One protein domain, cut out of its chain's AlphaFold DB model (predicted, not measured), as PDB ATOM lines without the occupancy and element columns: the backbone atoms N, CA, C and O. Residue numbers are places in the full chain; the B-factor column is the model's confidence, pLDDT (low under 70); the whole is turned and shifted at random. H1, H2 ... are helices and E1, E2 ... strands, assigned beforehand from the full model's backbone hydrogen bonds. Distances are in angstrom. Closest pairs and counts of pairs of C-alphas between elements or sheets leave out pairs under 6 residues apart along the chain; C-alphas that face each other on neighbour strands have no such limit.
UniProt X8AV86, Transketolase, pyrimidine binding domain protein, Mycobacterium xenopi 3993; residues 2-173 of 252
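What this domain is: This is residues 2 to 173 of the 252 residues of the protein "Transketolase, pyrimidine binding domain protein" of Mycobacterium xenopi 3993 (UniProt X8AV86). The domain has two lobes joined side by side: a small parallel sheet, E1 E3 E2, with H3 over one face, and a twisted sheet, E4 E6 E5 E7, with the long H5 along one face and H7 standing up from the other. H4 and H6 are short helices where the lobes meet, and H1 and H2 are at the edges of the first lobe. The 172 printed residues hold seven named helices and seven named strands, in the order H1 E1 H2 E2 H3 E3 H4 E4 E5 H5 E6 H6 H7 E7; the class is mixed, helices and strands. The second sheet is mixed. The whole is compact, with a radius of gyration of the C-alphas of 16.2 A and spans of 49 by 41 by 26 A.

Where its parts are: H1, residues 2 to 11, begins at C-alpha 2 (320.556, 235.942, 388.440). E1 is residues 16 to 19, H2 38 to 43, E2 49 to 51, H3 56 to 67 with 16.7 A, E3 76 to 79, H4 93 to 97, E4 101 to 104 and E5 113 to 117. H5, residues 119 to 133, is 22.7 A long. E6 is residues 139 to 143, H6 147 to 151, H7 155 to 161, and E7 169 to 172, ending at C-alpha 172 (311.643, 240.270, 411.614).

How they stand to each other: H1, H2 and H6 only graze the sheet E1 E3 E2. E1 and E3 are parallel, with N 17 and O 76 at 2.8 A; E3 and E2 are parallel, with N 77 and O 49 at 2.8 A. E2, H3, E3 form a strand-helix-strand unit, two parallel neighbour strands with a helix between, with a right-handed crossover. H3 touches H4, closest at the C-alphas of Tyr 61 and Leu 93, 5.2 A. H4 only grazes the other sheet, where E4 and E6 are antiparallel, with N 103 and O 141 at 2.9 A. E6 and E5 are parallel, with N 142 and O 115 at 2.8 A, as are E5 and E7, with N 116 and O 170 at 2.8 A. H5 lies over E6 and E5 at a height over the sheet of 7.7 A, and H7 is on the opposite face. Every O i to N i+4 pair is within hydrogen-bond range in H1, H2, H3, H4, H6 and H7, and 9 of 11 in H5.

The domain as a whole: The C-alphas of Met 11 and Lys 135, the two farthest apart, are 50.9 A apart. The printed part has no cut. The links E1 to H2 and E3 to H4 are long. Residues 106 to 108 of the model are under pLDDT 70; the mean of the printed part is 93.3.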
ATOM      1  N   ARG A   2     321.029 237.182 387.785       92.69
ATOM      2  CA  ARG A   2     320.556 235.942 388.440       92.69
ATOM      3  C   ARG A   2     320.993 234.614 387.776       92.69
ATOM      4  O   ARG A   2     321.357 233.708 388.522       92.69
ATOM      5  N   PRO A   3     321.011 234.460 386.434       96.94
ATOM      6  CA  PRO A   3     321.487 233.218 385.812       96.94
ATOM      7  C   PRO A   3     322.957 232.907 386.121       96.94
ATOM      8  O   PRO A   3     323.284 231.765 386.425       96.94
ATOM      9  N   SER A   4     323.822 233.925 386.123       96.94
ATOM     10  CA  SER A   4     325.247 233.787 386.452       96.94
ATOM     11  C   SER A   4     325.458 233.384 387.911       96.94
ATOM     12  O   SER A   4     326.242 232.482 388.181       96.94
ATOM     13  N   VAL A   5     324.692 233.977 388.837       97.06
ATOM     14  CA  VAL A   5     324.706 233.600 390.263       97.06
ATOM     15  C   VAL A   5     324.332 232.128 390.436       97.06
ATOM     16  O   VAL A   5     325.016 231.384 391.132       97.06
ATOM     17  N   ARG A   6     323.269 231.677 389.757       96.69
ATOM     18  CA  ARG A   6     322.862 230.267 389.789       96.69
ATOM     19  C   ARG A   6     323.934 229.353 389.196       96.69
ATOM     20  O   ARG A   6     324.132 228.262 389.713       96.69
ATOM     21  N   LEU A   7     324.603 229.772 388.123       97.38
ATOM     22  CA  LEU A   7     325.674 228.990 387.512       97.38
ATOM     23  C   LEU A   7     326.887 228.874 388.445       97.38
ATOM     24  O   LEU A   7     327.413 227.780 388.597       97.38
ATOM     25  N   ALA A   8     327.276 229.950 389.132       96.94
ATOM     26  CA  ALA A   8     328.314 229.893 390.163       96.94
ATOM     27  C   ALA A   8     327.937 228.918 391.292       96.94
ATOM     28  O   ALA A   8     328.740 228.068 391.670       96.94
ATOM     29  N   ALA A   9     326.680 228.956 391.744       96.31
ATOM     30  CA  ALA A   9     326.164 228.020 392.744       96.31
ATOM     31  C   ALA A   9     326.074 226.577 392.223       96.31
ATOM     32  O   ALA A   9     326.143 225.627 392.998       96.31
ATOM     33  N   LEU A  10     325.931 226.380 390.909       96.56
ATOM     34  CA  LEU A  10     325.978 225.064 390.271       96.56
ATOM     35  C   LEU A  10     327.415 224.522 390.168       96.56
ATOM     36  O   LEU A  10     327.625 223.322 390.336       96.56
ATOM     37  N   MET A  11     328.386 225.391 389.913       97.00
ATOM     38  CA  MET A  11     329.802 225.024 389.803       97.00
ATOM     39  C   MET A  11     330.507 224.913 391.159       97.00
ATOM     40  O   MET A  11     331.602 224.372 391.203       97.00
ATOM     41  N   ASP A  12     329.871 225.377 392.239       95.62
ATOM     42  CA  ASP A  12     330.437 225.373 393.596       95.62
ATOM     43  C   ASP A  12     331.731 226.192 393.713       95.62
ATOM     44  O   ASP A  12     332.728 225.755 394.287       95.62
ATOM     45  N   ILE A  13     331.713 227.371 393.089       95.81
ATOM     46  CA  ILE A  13     332.836 228.309 393.099       95.81
ATOM     47  C   ILE A  13     332.561 229.475 394.047       95.81
ATOM     48  O   ILE A  13     331.437 229.975 394.133       95.81
ATOM     49  N   ASP A  14     333.613 229.959 394.700       94.50
ATOM     50  CA  ASP A  14     333.580 230.900 395.824       94.50
ATOM     51  C   ASP A  14     333.428 232.365 395.385       94.50
ATOM     52  O   ASP A  14     334.046 233.283 395.924       94.50
ATOM     53  N   THR A  15     332.570 232.615 394.391       96.94
ATOM     54  CA  THR A  15     332.285 233.978 393.928       96.94
ATOM     55  C   THR A  15     331.567 234.774 395.009       96.94
ATOM     56  O   THR A  15     330.575 234.303 395.572       96.94
ATOM     57  N   ILE A  16     332.013 236.009 395.231       97.81
ATOM     58  CA  ILE A  16     331.434 236.923 396.217       97.81
ATOM     59  C   ILE A  16     330.650 238.012 395.479       97.81
ATOM     60  O   ILE A  16     331.215 238.771 394.691       97.81
ATOM     61  N   TYR A  17     329.350 238.101 395.747       98.00
ATOM     62  CA  TYR A  17     328.473 239.156 395.241       98.00
ATOM     63  C   TYR A  17     328.193 240.157 396.355       98.00
ATOM     64  O   TYR A  17     327.661 239.784 397.397       98.00
ATOM     65  N   VAL A  18     328.521 241.428 396.132       98.06
ATOM     66  CA  VAL A  18     328.201 242.510 397.068       98.06
ATOM     67  C   VAL A  18     326.954 243.231 396.566       98.06
ATOM     68  O   VAL A  18     326.979 243.860 395.508       98.06
ATOM     69  N   TRP A  19     325.864 243.131 397.322       97.94
ATOM     70  CA  TRP A  19     324.586 243.768 397.025       97.94
ATOM     71  C   TRP A  19     324.231 244.756 398.126       97.94
ATOM     72  O   TRP A  19     323.954 244.363 399.253       97.94
ATOM     73  N   THR A  20     324.247 246.044 397.799       96.94
ATOM     74  CA  THR A  20     323.833 247.115 398.711       96.94
ATOM     75  C   THR A  20     322.362 247.483 398.474       96.94
ATOM     76  O   THR A  20     321.747 246.967 397.540       96.94
ATOM     77  N   HIS A  21     321.809 248.402 399.274       96.31
ATOM     78  CA  HIS A  21     320.424 248.888 399.136       96.31
ATOM     79  C   HIS A  21     319.399 247.751 399.272       96.31
ATOM     80  O   HIS A  21     318.545 247.520 398.422       96.31
ATOM     81  N   ASP A  22     319.516 247.017 400.371       93.75
ATOM     82  CA  ASP A  22     318.880 245.722 400.597       93.75
ATOM     83  C   ASP A  22     317.385 245.720 400.942       93.75
ATOM     84  O   ASP A  22     316.823 244.644 401.150       93.75
ATOM     85  N   SER A  23     316.744 246.881 401.065       92.44
ATOM     86  CA  SER A  23     315.381 246.977 401.597       92.44
ATOM     87  C   SER A  23     314.697 248.300 401.242       92.44
ATOM     88  O   SER A  23     315.275 249.191 400.616       92.44
ATOM     89  N   ILE A  24     313.459 248.471 401.724       92.06
ATOM     90  CA  ILE A  24     312.737 249.755 401.700       92.06
ATOM     91  C   ILE A  24     313.490 250.891 402.412       92.06
ATOM     92  O   ILE A  24     313.193 252.058 402.166       92.06
ATOM     93  N   GLY A  25     314.483 250.569 403.253       87.81
ATOM     94  CA  GLY A  25     315.368 251.543 403.895       87.81
ATOM     95  C   GLY A  25     316.184 252.381 402.909       87.81
ATOM     96  O   GLY A  25     316.782 253.377 403.310       87.81
ATOM     97  N   LEU A  26     316.169 252.032 401.615       88.00
ATOM     98  CA  LEU A  26     316.765 252.869 400.584       88.00
ATOM     99  C   LEU A  26     316.063 254.222 400.425       88.00
ATOM    100  O   LEU A  26     316.733 255.171 400.048       88.00
ATOM    101  N   GLY A  27     314.765 254.341 400.716       91.00
ATOM    102  CA  GLY A  27     314.042 255.612 400.616       91.00
ATOM    103  C   GLY A  27     313.568 255.955 399.199       91.00
ATOM    104  O   GLY A  27     312.784 255.216 398.600       91.00
ATOM    105  N   GLU A  28     313.989 257.110 398.696       88.56
ATOM    106  CA  GLU A  28     313.297 257.884 397.661       88.56
ATOM    107  C   GLU A  28     313.387 257.323 396.233       88.56
ATOM    108  O   GLU A  28     312.525 257.655 395.422       88.56
ATOM    109  N   ASP A  29     314.340 256.434 395.917       88.94
ATOM    110  CA  ASP A  29     314.457 255.870 394.551       88.94
ATOM    111  C   ASP A  29     313.278 254.947 394.177       88.94
ATOM    112  O   ASP A  29     313.136 254.521 393.025       88.94
ATOM    113  N   GLY A  30     312.407 254.654 395.146       90.25
ATOM    114  CA  GLY A  30     311.082 254.101 394.907       90.25
ATOM    115  C   GLY A  30     311.043 252.591 394.641       90.25
ATOM    116  O   GLY A  30     312.045 251.881 394.750       90.25
ATOM    117  N   PRO A  31     309.856 252.061 394.295       92.25
ATOM    118  CA  PRO A  31     309.573 250.625 394.320       92.25
ATOM    119  C   PRO A  31     310.334 249.812 393.266       92.25
ATOM    120  O   PRO A  31     310.445 248.600 393.403       92.25
ATOM    121  N   THR A  32     310.870 250.447 392.220       92.50
ATOM    122  CA  THR A  32     311.692 249.760 391.209       92.50
ATOM    123  C   THR A  32     313.085 249.407 391.726       92.50
ATOM    124  O   THR A  32     313.717 248.509 391.176       92.50
ATOM    125  N   HIS A  33     313.554 250.102 392.766       93.00
ATOM    126  CA  HIS A  33     314.854 249.876 393.399       93.00
ATOM    127  C   HIS A  33     314.740 249.123 394.723       93.00
ATOM    128  O   HIS A  33     315.722 248.541 395.168       93.00
ATOM    129  N   GLN A  34     313.562 249.134 395.354       92.62
ATOM    130  CA  GLN A  34     313.333 248.543 396.671       92.62
ATOM    131  C   GLN A  34     313.158 247.026 396.565       92.62
ATOM    132  O   GLN A  34     312.112 246.562 396.098       92.62
ATOM    133  N   PRO A  35     314.135 246.219 397.012       93.38
ATOM    134  CA  PRO A  35     313.983 244.778 396.973       93.38
ATOM    135  C   PRO A  35     312.953 244.330 398.014       93.38
ATOM    136  O   PRO A  35     313.028 244.682 399.189       93.38
ATOM    137  N   ILE A  36     312.001 243.501 397.583       92.31
ATOM    138  CA  ILE A  36     311.037 242.855 398.477       92.31
ATOM    139  C   ILE A  36     311.332 241.354 398.518       92.31
ATOM    140  O   ILE A  36     311.729 240.798 399.533       92.31
ATOM    141  N   GLU A  37     311.229 240.673 397.390       93.81
ATOM    142  CA  GLU A  37     311.344 239.222 397.262       93.81
ATOM    143  C   GLU A  37     312.766 238.698 397.052       93.81
ATOM    144  O   GLU A  37     312.979 237.485 397.035       93.81
ATOM    145  N   HIS A  38     313.738 239.592 396.885       95.25
ATOM    146  CA  HIS A  38     315.083 239.247 396.431       95.25
ATOM    147  C   HIS A  38     315.792 238.309 397.412       95.25
ATOM    148  O   HIS A  38     316.342 237.297 396.984       95.25
ATOM    149  N   LEU A  39     315.700 238.576 398.720       93.06
ATOM    150  CA  LEU A  39     316.261 237.706 399.759       93.06
ATOM    151  C   LEU A  39     315.689 236.287 399.669       93.06
ATOM    152  O   LEU A  39     316.438 235.325 399.523       93.06
ATOM    153  N   ALA A  40     314.361 236.151 399.670       91.25
ATOM    154  CA  ALA A  40     313.691 234.856 399.550       91.25
ATOM    155  C   ALA A  40     314.059 234.127 398.244       91.25
ATOM    156  O   ALA A  40     314.317 232.924 398.239       91.25
ATOM    157  N   ALA A  41     314.122 234.860 397.133       93.50
ATOM    158  CA  ALA A  41     314.451 234.317 395.821       93.50
ATOM    159  C   ALA A  41     315.911 233.844 395.704       93.50
ATOM    160  O   ALA A  41     316.175 232.913 394.938       93.50
ATOM    161  N   LEU A  42     316.837 234.487 396.422       94.69
ATOM    162  CA  LEU A  42     318.253 234.121 396.479       94.69
ATOM    163  C   LEU A  42     318.481 232.932 397.416       94.69
ATOM    164  O   LEU A  42     319.105 231.967 396.988       94.69
ATOM    165  N   ARG A  43     317.890 232.935 398.619       94.00
ATOM    166  CA  ARG A  43     317.947 231.798 399.565       94.00
ATOM    167  C   ARG A  43     317.367 230.502 398.979       94.00
ATOM    168  O   ARG A  43     317.735 229.397 399.359       94.00
ATOM    169  N   ALA A  44     316.463 230.616 398.005       93.19
ATOM    170  CA  ALA A  44     315.926 229.463 397.285       93.19
ATOM    171  C   ALA A  44     316.932 228.794 396.321       93.19
ATOM    172  O   ALA A  44     316.664 227.686 395.849       93.19
ATOM    173  N   ILE A  45     318.057 229.442 395.990       94.81
ATOM    174  CA  ILE A  45     319.099 228.890 395.116       94.81
ATOM    175  C   ILE A  45     319.982 227.942 395.946       94.81
ATOM    176  O   ILE A  45     320.649 228.395 396.872       94.81
ATOM    177  N   PRO A  46     320.041 226.634 395.628       94.19
ATOM    178  CA  PRO A  46     320.877 225.696 396.375       94.19
ATOM    179  C   PRO A  46     322.359 226.090 396.346       94.19
ATOM    180  O   PRO A  46     322.852 226.493 395.293       94.19
ATOM    181  N   ARG A  47     323.058 225.905 397.474       94.25
ATOM    182  CA  ARG A  47     324.488 226.228 397.681       94.25
ATOM    183  C   ARG A  47     324.865 227.710 397.556       94.25
ATOM    184  O   ARG A  47     326.048 228.022 397.538       94.25
ATOM    185  N   LEU A  48     323.898 228.621 397.487       96.31
ATOM    186  CA  LEU A  48     324.167 230.050 397.609       96.31
ATOM    187  C   LEU A  48     323.983 230.474 399.066       96.31
ATOM    188  O   LEU A  48     322.863 230.439 399.565       96.31
ATOM    189  N   SER A  49     325.051 230.909 399.730       96.81
ATOM    190  CA  SER A  49     324.938 231.486 401.074       96.81
ATOM    191  C   SER A  49     324.527 232.952 400.983       96.81
ATOM    192  O   SER A  49     325.203 233.743 400.321       96.81
ATOM    193  N   VAL A  50     323.436 233.333 401.650       97.31
ATOM    194  CA  VAL A  50     322.968 234.724 401.695       97.31
ATOM    195  C   VAL A  50     323.272 235.296 403.073       97.31
ATOM    196  O   VAL A  50     322.646 234.915 404.062       97.31
ATOM    197  N   VAL A  51     324.233 236.216 403.130       97.75
ATOM    198  CA  VAL A  51     324.745 236.800 404.371       97.75
ATOM    199  C   VAL A  51     324.284 238.249 404.471       97.75
ATOM    200  O   VAL A  51     324.688 239.091 403.673       97.75
ATOM    201  N   ARG A  52     323.435 238.542 405.453       97.88
ATOM    202  CA  ARG A  52     322.850 239.860 405.714       97.88
ATOM    203  C   ARG A  52     323.201 240.325 407.139       97.88
ATOM    204  O   ARG A  52     322.409 240.088 408.055       97.88
ATOM    205  N   PRO A  53     324.385 240.935 407.340       97.62
ATOM    206  CA  PRO A  53     324.852 241.385 408.650       97.62
ATOM    207  C   PRO A  53     323.985 242.502 409.239       97.62
ATOM    208  O   PRO A  53     323.499 243.372 408.517       97.62
ATOM    209  N   ALA A  54     323.822 242.474 410.559       96.62
ATOM    210  CA  ALA A  54     323.012 243.411 411.329       96.62
ATOM    211  C   ALA A  54     323.648 244.794 411.507       96.62
ATOM    212  O   ALA A  54     322.945 245.804 411.514       96.62
ATOM    213  N   ASP A  55     324.969 244.829 411.672       96.75
ATOM    214  CA  ASP A  55     325.728 246.033 411.980       96.75
ATOM    215  C   ASP A  55     327.144 246.009 411.370       96.75
ATOM    216  O   ASP A  55     327.515 245.122 410.589       96.75
ATOM    217  N   ALA A  56     327.954 247.013 411.718       96.88
ATOM    218  CA  ALA A  56     329.329 247.130 411.240       96.88
ATOM    219  C   ALA A  56     330.232 245.971 411.710       96.88
ATOM    220  O   ALA A  56     331.074 245.503 410.940       96.88
ATOM    221  N   ASN A  57     330.043 245.477 412.938       97.50
ATOM    222  CA  ASN A  57     330.842 244.383 413.492       97.50
ATOM    223  C   ASN A  57     330.516 243.062 412.795       97.50
ATOM    224  O   ASN A  57     331.421 242.382 412.308       97.50
ATOM    225  N   GLU A  58     329.230 242.727 412.663       97.38
ATOM    226  CA  GLU A  58     328.793 241.554 411.912       97.38
ATOM    227  C   GLU A  58     329.250 241.616 410.456       97.38
ATOM    228  O   GLU A  58     329.614 240.588 409.892       97.38
ATOM    229  N   THR A  59     329.304 242.807 409.852       98.00
ATOM    230  CA  THR A  59     329.839 242.979 408.495       98.00
ATOM    231  C   THR A  59     331.321 242.599 408.427       98.00
ATOM    232  O   THR A  59     331.727 241.855 407.531       98.00
ATOM    233  N   ALA A  60     332.137 243.048 409.385       97.81
ATOM    234  CA  ALA A  60     333.548 242.668 409.460       97.81
ATOM    235  C   ALA A  60     333.724 241.155 409.693       97.81
ATOM    236  O   ALA A  60     334.571 240.513 409.064       97.81
ATOM    237  N   TYR A  61     332.898 240.564 410.557       97.50
ATOM    238  CA  TYR A  61     332.910 239.132 410.858       97.50
ATOM    239  C   TYR A  61     332.441 238.276 409.679       97.50
ATOM    240  O   TYR A  61     333.037 237.231 409.408       97.50
ATOM    241  N   ALA A  62     331.439 238.738 408.933       97.06
ATOM    242  CA  ALA A  62     330.981 238.114 407.701       97.06
ATOM    243  C   ALA A  62     332.115 238.076 406.673       97.06
ATOM    244  O   ALA A  62     332.474 236.996 406.208       97.06
ATOM    245  N   TRP A  63     332.757 239.216 406.393       97.81
ATOM    246  CA  TRP A  63     333.914 239.272 405.493       97.81
ATOM    247  C   TRP A  63     335.040 238.340 405.925       97.81
ATOM    248  O   TRP A  63     335.552 237.575 405.108       97.81
ATOM    249  N   ARG A  64     335.396 238.354 407.214       97.00
ATOM    250  CA  ARG A  64     336.417 237.453 407.758       97.00
ATOM    251  C   ARG A  64     336.056 235.985 407.528       97.00
ATOM    252  O   ARG A  64     336.917 235.213 407.124       97.00
ATOM    253  N   THR A  65     334.801 235.611 407.760       96.00
ATOM    254  CA  THR A  65     334.314 234.232 407.595       96.00
ATOM    255  C   THR A  65     334.338 233.799 406.129       96.00
ATOM    256  O   THR A  65     334.775 232.689 405.824       96.00
ATOM    257  N   ILE A  66     333.923 234.688 405.222       96.06
ATOM    258  CA  ILE A  66     333.917 234.459 403.771       96.06
ATOM    259  C   ILE A  66     335.346 234.247 403.264       96.06
ATOM    260  O   ILE A  66     335.631 233.243 402.617       96.06
ATOM    261  N   LEU A  67     336.267 235.151 403.608       95.88
ATOM    262  CA  LEU A  67     337.663 235.081 403.164       95.88
ATOM    263  C   LEU A  67     338.417 233.891 403.772       95.88
ATOM    264  O   LEU A  67     339.260 233.295 403.108       95.88
ATOM    265  N   ALA A  68     338.097 233.519 405.014       94.75
ATOM    266  CA  ALA A  68     338.647 232.328 405.658       94.75
ATOM    267  C   ALA A  68     338.041 231.014 405.132       94.75
ATOM    268  O   ALA A  68     338.508 229.946 405.522       94.75
ATOM    269  N   ARG A  69     337.011 231.078 404.273       89.00
ATOM    270  CA  ARG A  69     336.253 229.922 403.768       89.00
ATOM    271  C   ARG A  69     335.679 229.051 404.890       89.00
ATOM    272  O   ARG A  69     335.647 227.826 404.793       89.00
ATOM    273  N   GLY A  70     335.204 229.693 405.961       77.50
ATOM    274  CA  GLY A  70     334.738 229.010 407.172       77.50
ATOM    275  C   GLY A  70     333.533 228.084 406.965       77.50
ATOM    276  O   GLY A  70     333.333 227.179 407.764       77.50
ATOM    277  N   ASN A  71     332.766 228.280 405.885       81.44
ATOM    278  CA  ASN A  71     331.526 227.551 405.595       81.44
ATOM    279  C   ASN A  71     331.503 226.925 404.184       81.44
ATOM    280  O   ASN A  71     330.442 226.780 403.578       81.44
ATOM    281  N   GLY A  72     332.673 226.553 403.650       84.56
ATOM    282  CA  GLY A  72     332.808 225.857 402.364       84.56
ATOM    283  C   GLY A  72     333.234 226.750 401.193       84.56
ATOM    284  O   GLY A  72     333.683 227.878 401.382       84.56
ATOM    285  N   SER A  73     333.132 226.206 399.976       86.50
ATOM    286  CA  SER A  73     333.590 226.828 398.718       86.50
ATOM    287  C   SER A  73     332.465 227.386 397.839       86.50
ATOM    288  O   SER A  73     332.726 227.807 396.716       86.50
ATOM    289  N   GLY A  74     331.220 227.381 398.322       92.12
ATOM    290  CA  GLY A  74     330.075 227.885 397.566       92.12
ATOM    291  C   GLY A  74     330.088 229.412 397.408       92.12
ATOM    292  O   GLY A  74     330.775 230.118 398.155       92.12
ATOM    293  N   PRO A  75     329.314 229.958 396.455       97.25
ATOM    294  CA  PRO A  75     329.206 231.399 396.282       97.25
ATOM    295  C   PRO A  75     328.483 232.061 397.457       97.25
ATOM    296  O   PRO A  75     327.564 231.494 398.056       97.25
ATOM    297  N   VAL A  76     328.840 233.319 397.718       97.75
ATOM    298  CA  VAL A  76     328.257 234.122 398.796       97.75
ATOM    299  C   VAL A  76     327.643 235.401 398.242       97.75
ATOM    300  O   VAL A  76     328.281 236.138 397.492       97.75
ATOM    301  N   GLY A  77     326.402 235.683 398.631       97.62
ATOM    302  CA  GLY A  77     325.771 236.988 398.470       97.62
ATOM    303  C   GLY A  77     325.840 237.776 399.773       97.62
ATOM    304  O   GLY A  77     325.127 237.439 400.715       97.62
ATOM    305  N   LEU A  78     326.669 238.817 399.820       97.88
ATOM    306  CA  LEU A  78     326.753 239.745 400.942       97.88
ATOM    307  C   LEU A  78     325.778 240.908 400.730       97.88
ATOM    308  O   LEU A  78     325.925 241.689 399.788       97.88
ATOM    309  N   ILE A  79     324.792 241.008 401.615       98.00
ATOM    310  CA  ILE A  79     323.681 241.956 401.550       98.00
ATOM    311  C   ILE A  79     323.916 243.107 402.530       98.00
ATOM    312  O   ILE A  79     324.001 242.874 403.729       98.00
ATOM    313  N   LEU A  80     323.984 244.345 402.044       98.00
ATOM    314  CA  LEU A  80     324.340 245.522 402.838       98.00
ATOM    315  C   LEU A  80     323.273 246.618 402.743       98.00
ATOM    316  O   LEU A  80     322.663 246.845 401.696       98.00
ATOM    317  N   THR A  81     323.073 247.335 403.841       96.69
ATOM    318  CA  THR A  81     322.105 248.431 403.916       96.69
ATOM    319  C   THR A  81     322.601 249.668 403.163       96.69
ATOM    320  O   THR A  81     323.798 249.839 402.924       96.69
ATOM    321  N   ARG A  82     321.675 250.556 402.776       94.19
ATOM    322  CA  ARG A  82     322.013 251.926 402.337       94.19
ATOM    323  C   ARG A  82     322.157 252.844 403.547       94.19
ATOM    324  O   ARG A  82     323.091 253.629 403.654       94.19
ATOM    325  N   GLN A  83     321.166 252.762 404.424       93.00
ATOM    326  CA  GLN A  83     321.017 253.562 405.622       93.00
ATOM    327  C   GLN A  83     322.012 253.145 406.707       93.00
ATOM    328  O   GLN A  83     322.408 251.978 406.795       93.00
ATOM    329  N   GLY A  84     322.359 254.104 407.566       93.81
ATOM    330  CA  GLY A  84     323.105 253.828 408.788       93.81
ATOM    331  C   GLY A  84     322.292 252.949 409.737       93.81
ATOM    332  O   GLY A  84     321.102 253.185 409.952       93.81
ATOM    333  N   VAL A  85     322.949 251.944 410.305       96.06
ATOM    334  CA  VAL A  85     322.406 251.061 411.344       96.06
ATOM    335  C   VAL A  85     323.271 251.177 412.601       96.06
ATOM    336  O   VAL A  85     324.471 251.444 412.484       96.06
ATOM    337  N   PRO A  86     322.689 251.042 413.805       96.19
ATOM    338  CA  PRO A  86     323.451 251.138 415.042       96.19
ATOM    339  C   PRO A  86     324.428 249.968 415.175       96.19
ATOM    340  O   PRO A  86     324.146 248.860 414.726       96.19
ATOM    341  N   VAL A  87     325.554 250.213 415.846       96.75
ATOM    342  CA  VAL A  87     326.442 249.142 416.316       96.75
ATOM    343  C   VAL A  87     325.786 248.488 417.527       96.75
ATOM    344  O   VAL A  87     325.402 249.183 418.468       96.75
ATOM    345  N   LEU A  88     325.616 247.169 417.481       94.12
ATOM    346  CA  LEU A  88     324.904 246.420 418.509       94.12
ATOM    347  C   LEU A  88     325.889 245.856 419.539       94.12
ATOM    348  O   LEU A  88     326.998 245.433 419.214       94.12
ATOM    349  N   GLU A  89     325.471 245.822 420.801       92.00
ATOM    350  CA  GLU A  89     326.204 245.105 421.841       92.00
ATOM    351  C   GLU A  89     325.960 243.594 421.717       92.00
ATOM    352  O   GLU A  89     324.872 243.160 421.340       92.00
ATOM    353  N   GLY A  90     326.974 242.786 422.036       89.31
ATOM    354  CA  GLY A  90     326.867 241.321 422.026       89.31
ATOM    355  C   GLY A  90     327.149 240.648 420.679       89.31
ATOM    356  O   GLY A  90     327.082 239.422 420.592       89.31
ATOM    357  N   THR A  91     327.501 241.401 419.629       93.31
ATOM    358  CA  THR A  91     327.843 240.803 418.328       93.31
ATOM    359  C   THR A  91     329.084 239.922 418.423       93.31
ATOM    360  O   THR A  91     330.123 240.367 418.920       93.31
ATOM    361  N   SER A  92     329.007 238.696 417.904       93.94
ATOM    362  CA  SER A  92     330.062 237.688 418.042       93.94
ATOM    363  C   SER A  92     330.569 237.196 416.691       93.94
ATOM    364  O   SER A  92     329.784 236.809 415.828       93.94
ATOM    365  N   LEU A  93     331.895 237.134 416.533       94.19
ATOM    366  CA  LEU A  93     332.531 236.536 415.357       94.19
ATOM    367  C   LEU A  93     332.132 235.066 415.185       94.19
ATOM    368  O   LEU A  93     331.773 234.649 414.086       94.19
ATOM    369  N   GLU A  94     332.188 234.286 416.266       95.00
ATOM    370  CA  GLU A  94     331.820 232.867 416.240       95.00
ATOM    371  C   GLU A  94     330.333 232.693 415.931       95.00
ATOM    372  O   GLU A  94     329.958 231.800 415.174       95.00
ATOM    373  N   GLY A  95     329.495 233.582 416.470       94.81
ATOM    374  CA  GLY A  95     328.061 233.592 416.202       94.81
ATOM    375  C   GLY A  95     327.742 233.826 414.725       94.81
ATOM    376  O   GLY A  95     326.971 233.072 414.132       94.81
ATOM    377  N   VAL A  96     328.388 234.820 414.106       95.75
ATOM    378  CA  VAL A  96     328.240 235.109 412.670       95.75
ATOM    379  C   VAL A  96     328.745 233.946 411.818       95.75
ATOM    380  O   VAL A  96     328.080 233.569 410.854       95.75
ATOM    381  N   ALA A  97     329.873 233.332 412.188       95.94
ATOM    382  CA  ALA A  97     330.412 232.178 411.470       95.94
ATOM    383  C   ALA A  97     329.462 230.970 411.497       95.94
ATOM    384  O   ALA A  97     329.401 230.224 410.524       95.94
ATOM    385  N   ARG A  98     328.669 230.812 412.563       95.75
ATOM    386  CA  ARG A  98     327.626 229.779 412.671       95.75
ATOM    387  C   ARG A  98     326.306 230.151 411.985       95.75
ATOM    388  O   ARG A  98     325.353 229.379 412.047       95.75
ATOM    389  N   GLY A  99     326.213 231.320 411.352       94.62
ATOM    390  CA  GLY A  99     325.042 231.778 410.596       94.62
ATOM    391  C   GLY A  99     323.914 232.377 411.430       94.62
ATOM    392  O   GLY A  99     323.263 233.317 410.978       94.62
ATOM    393  N   GLY A 100     323.713 231.889 412.652       95.12
ATOM    394  CA  GLY A 100     322.727 232.413 413.588       95.12
ATOM    395  C   GLY A 100     323.104 232.137 415.029       95.12
ATOM    396  O   GLY A 100     323.630 231.067 415.336       95.12
ATOM    397  N   TYR A 101     322.854 233.100 415.911       96.56
ATOM    398  CA  TYR A 101     323.269 233.042 417.310       96.56
ATOM    399  C   TYR A 101     322.394 233.922 418.206       96.56
ATOM    400  O   TYR A 101     321.697 234.829 417.746       96.56
ATOM    401  N   VAL A 102     322.431 233.648 419.509       95.50
ATOM    402  CA  VAL A 102     321.728 234.452 420.513       95.50
ATOM    403  C   VAL A 102     322.515 235.740 420.750       95.50
ATOM    404  O   VAL A 102     323.650 235.689 421.214       95.50
ATOM    405  N   LEU A 103     321.912 236.880 420.411       92.50
ATOM    406  CA  LEU A 103     322.512 238.207 420.581       92.50
ATOM    407  C   LEU A 103     322.202 238.784 421.967       92.50
ATOM    408  O   LEU A 103     323.051 239.405 422.594       92.50
ATOM    409  N   GLY A 104     320.977 238.565 422.445       85.62
ATOM    410  CA  GLY A 104     320.533 239.028 423.752       85.62
ATOM    411  C   GLY A 104     319.628 237.993 424.391       85.62
ATOM    412  O   GLY A 104     318.602 237.625 423.816       85.62
ATOM    413  N   ASP A 105     319.987 237.551 425.591       79.31
ATOM    414  CA  ASP A 105     319.159 236.663 426.398       79.31
ATOM    415  C   ASP A 105     318.837 237.306 427.747       79.31
ATOM    416  O   ASP A 105     319.601 238.115 428.270       79.31
ATOM    417  N   THR A 106     317.696 236.934 428.313       69.75
ATOM    418  CA  THR A 106     317.237 237.428 429.622       69.75
ATOM    419  C   THR A 106     317.749 236.571 430.784       69.75
ATOM    420  O   THR A 106     317.425 236.836 431.936       69.75
ATOM    421  N   GLY A 107     318.547 235.534 430.494       64.50
ATOM    422  CA  GLY A 107     319.067 234.586 431.485       64.50
ATOM    423  C   GLY A 107     318.026 233.589 432.009       64.50
ATOM    424  O   GLY A 107     318.366 232.713 432.802       64.50
ATOM    425  N   ALA A 108     316.769 233.694 431.565       66.88
ATOM    426  CA  ALA A 108     315.734 232.712 431.849       66.88
ATOM    427  C   ALA A 108     316.043 231.385 431.138       66.88
ATOM    428  O   ALA A 108     316.447 231.368 429.976       66.88
ATOM    429  N   ALA A 109     315.810 230.263 431.825       70.56
ATOM    430  CA  ALA A 109     316.034 228.932 431.257       70.56
ATOM    431  C   ALA A 109     315.149 228.659 430.024       70.56
ATOM    432  O   ALA A 109     315.561 227.931 429.123       70.56
ATOM    433  N   GLN A 110     313.957 229.264 429.967       81.00
ATOM    434  CA  GLN A 110     313.057 229.234 428.814       81.00
ATOM    435  C   GLN A 110     312.464 230.633 428.581       81.00
ATOM    436  O   GLN A 110     311.762 231.127 429.464       81.00
ATOM    437  N   PRO A 111     312.741 231.287 427.438       89.56
ATOM    438  CA  PRO A 111     312.108 232.554 427.090       89.56
ATOM    439  C   PRO A 111     310.651 232.343 426.654       89.56
ATOM    440  O   PRO A 111     310.333 231.360 425.985       89.56
ATOM    441  N   ASP A 112     309.786 233.311 426.948       90.19
ATOM    442  CA  ASP A 112     308.387 233.312 426.501       90.19
ATOM    443  C   ASP A 112     308.263 233.466 424.979       90.19
ATOM    444  O   ASP A 112     307.316 232.968 424.371       90.19
ATOM    445  N   VAL A 113     309.195 234.192 424.350       92.56
ATOM    446  CA  VAL A 113     309.199 234.449 422.904       92.56
ATOM    447  C   VAL A 113     310.613 234.579 422.345       92.56
ATOM    448  O   VAL A 113     311.503 235.152 422.973       92.56
ATOM    449  N   ILE A 114     310.818 234.095 421.119       93.75
ATOM    450  CA  ILE A 114     312.065 234.278 420.368       93.75
ATOM    451  C   ILE A 114     311.837 235.281 419.237       93.75
ATOM    452  O   ILE A 114     310.995 235.071 418.361       93.75
ATOM    453  N   LEU A 115     312.614 236.361 419.244       94.62
ATOM    454  CA  LEU A 115     312.666 237.372 418.197       94.62
ATOM    455  C   LEU A 115     313.871 237.085 417.300       94.62
ATOM    456  O   LEU A 115     315.012 237.176 417.744       94.62
ATOM    457  N   ILE A 116     313.620 236.736 416.043       95.88
ATOM    458  CA  ILE A 116     314.659 236.405 415.065       95.88
ATOM    459  C   ILE A 116     314.781 237.581 414.104       95.88
ATOM    460  O   ILE A 116     313.856 237.842 413.337       95.88
ATOM    461  N   GLY A 117     315.900 238.295 414.159       94.38
ATOM    462  CA  GLY A 117     316.188 239.420 413.276       94.38
ATOM    463  C   GLY A 117     317.257 239.077 412.242       94.38
ATOM    464  O   GLY A 117     318.166 238.292 412.512       94.38
ATOM    465  N   THR A 118     317.179 239.710 411.074       94.94
ATOM    466  CA  THR A 118     318.272 239.737 410.089       94.94
ATOM    467  C   THR A 118     318.553 241.185 409.693       94.94
ATOM    468  O   THR A 118     317.638 242.012 409.696       94.94
ATOM    469  N   GLY A 119     319.802 241.508 409.350       94.44
ATOM    470  CA  GLY A 119     320.171 242.834 408.852       94.44
ATOM    471  C   GLY A 119     319.694 244.006 409.715       94.44
ATOM    472  O   GLY A 119     319.710 243.956 410.947       94.44
ATOM    473  N   SER A 120     319.188 245.048 409.051       94.88
ATOM    474  CA  SER A 120     318.688 246.267 409.695       94.88
ATOM    475  C   SER A 120     317.566 246.048 410.707       94.88
ATOM    476  O   SER A 120     317.321 246.933 411.522       94.88
ATOM    477  N   GLU A 121     316.879 244.904 410.696       95.69
ATOM    478  CA  GLU A 121     315.748 244.644 411.589       95.69
ATOM    479  C   GLU A 121     316.175 244.105 412.959       95.69
ATOM    480  O   GLU A 121     315.365 244.099 413.888       95.69
ATOM    481  N   VAL A 122     317.441 243.715 413.142       95.25
ATOM    482  CA  VAL A 122     317.933 243.245 414.449       95.25
ATOM    483  C   VAL A 122     317.837 244.348 415.504       95.25
ATOM    484  O   VAL A 122     317.420 244.080 416.629       95.25
ATOM    485  N   GLN A 123     318.090 245.610 415.139       94.75
ATOM    486  CA  GLN A 123     317.905 246.742 416.058       94.75
ATOM    487  C   GLN A 123     316.454 246.849 416.568       94.75
ATOM    488  O   GLN A 123     316.218 247.213 417.719       94.75
ATOM    489  N   ILE A 124     315.477 246.487 415.727       94.69
ATOM    490  CA  ILE A 124     314.054 246.498 416.077       94.69
ATOM    491  C   ILE A 124     313.758 245.347 417.038       94.69
ATOM    492  O   ILE A 124     313.031 245.541 418.009       94.69
ATOM    493  N   ALA A 125     314.348 244.170 416.814       93.81
ATOM    494  CA  ALA A 125     314.223 243.034 417.724       93.81
ATOM    495  C   ALA A 125     314.808 243.344 419.116       93.81
ATOM    496  O   ALA A 125     314.159 243.069 420.124       93.81
ATOM    497  N   VAL A 126     315.975 243.993 419.177       94.06
ATOM    498  CA  VAL A 126     316.597 244.440 420.438       94.06
ATOM    499  C   VAL A 126     315.737 245.494 421.144       94.06
ATOM    500  O   VAL A 126     315.519 245.416 422.351       94.06
ATOM    501  N   ALA A 127     315.193 246.469 420.411       94.12
ATOM    502  CA  ALA A 127     314.284 247.455 420.993       94.12
ATOM    503  C   ALA A 127     312.985 246.807 421.509       94.12
ATOM    504  O   ALA A 127     312.518 247.127 422.602       94.12
ATOM    505  N   ALA A 128     312.423 245.857 420.757       93.88
ATOM    506  CA  ALA A 128     311.219 245.128 421.139       93.88
ATOM    507  C   ALA A 128     311.433 244.261 422.385       93.88
ATOM    508  O   ALA A 128     310.531 244.180 423.216       93.88
ATOM    509  N   GLN A 129     312.617 243.669 422.559       92.94
ATOM    510  CA  GLN A 129     312.970 242.929 423.771       92.94
ATOM    511  C   GLN A 129     312.815 243.794 425.029       92.94
ATOM    512  O   GLN A 129     312.207 243.345 425.997       92.94
ATOM    513  N   LYS A 130     313.289 245.048 424.999       91.69
ATOM    514  CA  LYS A 130     313.155 245.987 426.130       91.69
ATOM    515  C   LYS A 130     311.688 246.291 426.442       91.69
ATOM    516  O   LYS A 130     311.255 246.158 427.578       91.69
ATOM    517  N   VAL A 131     310.899 246.591 425.410       94.56
ATOM    518  CA  VAL A 131     309.458 246.872 425.551       94.56
ATOM    519  C   VAL A 131     308.675 245.659 426.073       94.56
ATOM    520  O   VAL A 131     307.658 245.818 426.748       94.56
ATOM    521  N   LEU A 132     309.100 244.441 425.732       92.81
ATOM    522  CA  LEU A 132     308.495 243.206 426.234       92.81
ATOM    523  C   LEU A 132     308.887 242.934 427.690       92.81
ATOM    524  O   LEU A 132     308.019 242.546 428.472       92.81
ATOM    525  N   ALA A 133     310.132 243.225 428.070       91.31
ATOM    526  CA  ALA A 133     310.590 243.114 429.452       91.31
ATOM    527  C   ALA A 133     309.788 244.029 430.395       91.31
ATOM    528  O   ALA A 133     309.352 243.572 431.451       91.31
ATOM    529  N   ASP A 134     309.469 245.260 429.974       91.81
ATOM    530  CA  ASP A 134     308.611 246.191 430.732       91.81
ATOM    531  C   ASP A 134     307.187 245.649 430.965       91.81
ATOM    532  O   ASP A 134     306.469 246.093 431.861       91.81
ATOM    533  N   LYS A 135     306.763 244.675 430.154       92.50
ATOM    534  CA  LYS A 135     305.467 243.990 430.254       92.50
ATOM    535  C   LYS A 135     305.564 242.637 430.962       92.50
ATOM    536  O   LYS A 135     304.579 241.902 430.977       92.50
ATOM    537  N   GLY A 136     306.727 242.301 431.517       90.81
ATOM    538  CA  GLY A 136     306.982 241.020 432.175       90.81
ATOM    539  C   GLY A 136     307.093 239.834 431.214       90.81
ATOM    540  O   GLY A 136     306.912 238.705 431.650       90.81
ATOM    541  N   ILE A 137     307.356 240.075 429.924       91.44
ATOM    542  CA  ILE A 137     307.549 239.027 428.914       91.44
ATOM    543  C   ILE A 137     309.047 238.866 428.657       91.44
ATOM    544  O   ILE A 137     309.725 239.805 428.234       91.44
ATOM    545  N   THR A 138     309.559 237.657 428.861       92.12
ATOM    546  CA  THR A 138     310.956 237.311 428.591       92.12
ATOM    547  C   THR A 138     311.150 237.015 427.105       92.12
ATOM    548  O   THR A 138     310.613 236.058 426.550       92.12
ATOM    549  N   ALA A 139     311.916 237.863 426.421       93.00
ATOM    550  CA  ALA A 139     312.193 237.707 424.997       93.00
ATOM    551  C   ALA A 139     313.671 237.382 424.763       93.00
ATOM    552  O   ALA A 139     314.548 238.084 425.265       93.00
ATOM    553  N   ARG A 140     313.948 236.356 423.957       94.69
ATOM    554  CA  ARG A 140     315.291 236.053 423.442       94.69
ATOM    555  C   ARG A 140     315.460 236.680 422.065       94.69
ATOM    556  O   ARG A 140     314.614 236.482 421.196       94.69
ATOM    557  N   VAL A 141     316.560 237.393 421.846       95.31
ATOM    558  CA  VAL A 141     316.904 237.979 420.545       95.31
ATOM    559  C   VAL A 141     317.958 237.120 419.866       95.31
ATOM    560  O   VAL A 141     319.044 236.898 420.403       95.31
ATOM    561  N   VAL A 142     317.638 236.655 418.665       96.00
ATOM    562  CA  VAL A 142     318.522 235.877 417.799       96.00
ATOM    563  C   VAL A 142     318.877 236.729 416.587       96.00
ATOM    564  O   VAL A 142     317.985 237.174 415.861       96.00
ATOM    565  N   SER A 143     320.175 236.936 416.364       96.62
ATOM    566  CA  SER A 143     320.685 237.479 415.104       96.62
ATOM    567  C   SER A 143     320.937 236.318 414.150       96.62
ATOM    568  O   SER A 143     321.601 235.346 414.516       96.62
ATOM    569  N   MET A 144     320.376 236.387 412.945       96.69
ATOM    570  CA  MET A 144     320.462 235.332 411.930       96.69
ATOM    571  C   MET A 144     321.028 235.894 410.615       96.69
ATOM    572  O   MET A 144     320.293 236.011 409.629       96.69
ATOM    573  N   PRO A 145     322.318 236.287 410.572       96.44
ATOM    574  CA  PRO A 145     322.921 236.856 409.371       96.44
ATOM    575  C   PRO A 145     322.904 235.903 408.170       96.44
ATOM    576  O   PRO A 145     322.759 236.378 407.048       96.44
ATOM    577  N   CYS A 146     323.014 234.582 408.358       96.50
ATOM    578  CA  CYS A 146     322.955 233.610 407.264       96.50
ATOM    579  C   CYS A 146     322.188 232.344 407.658       96.50
ATOM    580  O   CYS A 146     322.643 231.544 408.475       96.50
ATOM    581  N   VAL A 147     321.034 232.141 407.019       94.88
ATOM    582  CA  VAL A 147     320.172 230.978 407.269       94.88
ATOM    583  C   VAL A 147     320.846 229.696 406.789       94.88
ATOM    584  O   VAL A 147     320.802 228.690 407.486       94.88
ATOM    585  N   GLU A 148     321.525 229.732 405.641       94.31
ATOM    586  CA  GLU A 148     322.158 228.545 405.062       94.31
ATOM    587  C   GLU A 148     323.287 228.008 405.950       94.31
ATOM    588  O   GLU A 148     323.420 226.798 406.127       94.31
ATOM    589  N   TRP A 149     324.081 228.899 406.553       95.06
ATOM    590  CA  TRP A 149     325.127 228.499 407.497       95.06
ATOM    591  C   TRP A 149     324.540 227.947 408.791       95.06
ATOM    592  O   TRP A 149     325.060 226.958 409.305       95.06
ATOM    593  N   PHE A 150     323.443 228.529 409.280       95.81
ATOM    594  CA  PHE A 150     322.753 228.055 410.476       95.81
ATOM    595  C   PHE A 150     322.126 226.669 410.278       95.81
ATOM    596  O   PHE A 150     322.319 225.783 411.107       95.81
ATOM    597  N   GLU A 151     321.441 226.445 409.154       92.75
ATOM    598  CA  GLU A 151     320.838 225.149 408.812       92.75
ATOM    599  C   GLU A 151     321.890 224.047 408.605       92.75
ATOM    600  O   GLU A 151     321.586 222.867 408.779       92.75
ATOM    601  N   SER A 152     323.136 224.417 408.279       92.50
ATOM    602  CA  SER A 152     324.261 223.478 408.174       92.50
ATOM    603  C   SER A 152     324.887 223.082 409.521       92.50
ATOM    604  O   SER A 152     325.693 222.152 409.564       92.50
ATOM    605  N   GLN A 153     324.537 223.762 410.619       94.44
ATOM    606  CA  GLN A 153     325.083 223.454 411.943       94.44
ATOM    607  C   GLN A 153     324.495 222.154 412.516       94.44
ATOM    608  O   GLN A 153     323.374 221.783 412.158       94.44
ATOM    609  N   PRO A 154     325.191 221.486 413.458       95.81
ATOM    610  CA  PRO A 154     324.642 220.346 414.186       95.81
ATOM    611  C   PRO A 154     323.312 220.677 414.872       95.81
ATOM    612  O   PRO A 154     323.101 221.807 415.327       95.81
ATOM    613  N   TYR A 155     322.430 219.682 414.982       93.44
ATOM    614  CA  TYR A 155     321.099 219.848 415.571       93.44
ATOM    615  C   TYR A 155     321.169 220.400 417.000       93.44
ATOM    616  O   TYR A 155     320.387 221.269 417.362       93.44
ATOM    617  N   GLU A 156     322.160 219.978 417.784       94.81
ATOM    618  CA  GLU A 156     322.376 220.430 419.159       94.81
ATOM    619  C   GLU A 156     322.618 221.942 419.231       94.81
ATOM    620  O   GLU A 156     322.141 222.616 420.144       94.81
ATOM    621  N   TYR A 157     323.328 222.501 418.244       94.94
ATOM    622  CA  TYR A 157     323.527 223.942 418.162       94.94
ATOM    623  C   TYR A 157     322.236 224.655 417.761       94.94
ATOM    624  O   TYR A 157     321.866 225.648 418.392       94.94
ATOM    625  N   GLN A 158     321.528 224.136 416.756       93.44
ATOM    626  CA  GLN A 158     320.253 224.706 416.325       93.44
ATOM    627  C   GLN A 158     319.238 224.729 417.476       93.44
ATOM    628  O   GLN A 158     318.589 225.751 417.687       93.44
ATOM    629  N   GLU A 159     319.175 223.658 418.268       92.19
ATOM    630  CA  GLU A 159     318.329 223.532 419.457       92.19
ATOM    631  C   GLU A 159     318.753 224.505 420.567       92.19
ATOM    632  O   GLU A 159     317.906 225.117 421.210       92.19
ATOM    633  N   SER A 160     320.060 224.730 420.757       92.06
ATOM    634  CA  SER A 160     320.546 225.702 421.749       92.06
ATOM    635  C   SER A 160     320.114 227.144 421.438       92.06
ATOM    636  O   SER A 160     319.816 227.923 422.349       92.06
ATOM    637  N   VAL A 161     320.036 227.497 420.148       92.81
ATOM    638  CA  VAL A 161     319.642 228.836 419.683       92.81
ATOM    639  C   VAL A 161     318.121 228.960 419.572       92.81
ATOM    640  O   VAL A 161     317.551 229.946 420.045       92.81
ATOM    641  N   LEU A 162     317.461 227.957 418.984       92.06
ATOM    642  CA  LEU A 162     316.022 227.901 418.720       92.06
ATOM    643  C   LEU A 162     315.368 226.659 419.365       92.06
ATOM    644  O   LEU A 162     314.919 225.773 418.628       92.06
ATOM    645  N   PRO A 163     315.232 226.618 420.707       91.25
ATOM    646  CA  PRO A 163     314.638 225.479 421.405       91.25
ATOM    647  C   PRO A 163     313.251 225.126 420.865       91.25
ATOM    648  O   PRO A 163     312.397 226.009 420.710       91.25
ATOM    649  N   ALA A 164     313.014 223.850 420.572       89.19
ATOM    650  CA  ALA A 164     311.762 223.332 420.024       89.19
ATOM    651  C   ALA A 164     310.571 223.571 420.964       89.19
ATOM    652  O   ALA A 164     309.464 223.845 420.495       89.19
ATOM    653  N   ASP A 165     310.821 223.559 422.276       89.06
ATOM    654  CA  ASP A 165     309.821 223.829 423.315       89.06
ATOM    655  C   ASP A 165     309.256 225.258 423.235       89.06
ATOM    656  O   ASP A 165     308.093 225.501 423.571       89.06
ATOM    657  N   VAL A 166     310.040 226.217 422.724       88.56
ATOM    658  CA  VAL A 166     309.599 227.606 422.558       88.56
ATOM    659  C   VAL A 166     308.948 227.779 421.188       88.56
ATOM    660  O   VAL A 166     309.590 228.057 420.166       88.56
ATOM    661  N   THR A 167     307.627 227.621 421.171       89.62
ATOM    662  CA  THR A 167     306.803 227.719 419.954       89.62
ATOM    663  C   THR A 167     306.519 229.161 419.526       89.62
ATOM    664  O   THR A 167     306.295 229.431 418.343       89.62
ATOM    665  N   ALA A 168     306.557 230.113 420.461       92.06
ATOM    666  CA  ALA A 168     306.347 231.525 420.176       92.06
ATOM    667  C   ALA A 168     307.595 232.130 419.517       92.06
ATOM    668  O   ALA A 168     308.560 232.516 420.176       92.06
ATOM    669  N   ARG A 169     307.571 232.218 418.184       93.00
ATOM    670  CA  ARG A 169     308.673 232.758 417.376       93.00
ATOM    671  C   ARG A 169     308.176 233.885 416.479       93.00
ATOM    672  O   ARG A 169     307.133 233.761 415.836       93.00
ATOM    673  N   VAL A 170     308.927 234.978 416.413       93.69
ATOM    674  CA  VAL A 170     308.634 236.129 415.551       93.69
ATOM    675  C   VAL A 170     309.870 236.428 414.719       93.69
ATOM    676  O   VAL A 170     310.897 236.838 415.249       93.69
ATOM    677  N   ALA A 171     309.766 236.229 413.407       92.88
ATOM    678  CA  ALA A 171     310.812 236.609 412.466       92.88
ATOM    679  C   ALA A 171     310.582 238.040 411.961       92.88
ATOM    680  O   ALA A 171     309.480 238.371 411.509       92.88
ATOM    681  N   VAL A 172     311.629 238.862 412.013       92.94
ATOM    682  CA  VAL A 172     311.643 240.270 411.614       92.94
ATOM    683  C   VAL A 172     312.731 240.466 410.559       92.94
ATOM    684  O   VAL A 172     313.917 240.287 410.807       92.94
ATOM    685  N   GLU A 173     312.307 240.807 409.350       93.06
ATOM    686  CA  GLU A 173     313.167 241.062 408.186       93.06
ATOM    687  C   GLU A 173     312.408 242.041 407.290       93.06
ATOM    688  O   GLU A 173     311.182 242.003 407.316       93.06
TER     689      GLU A 173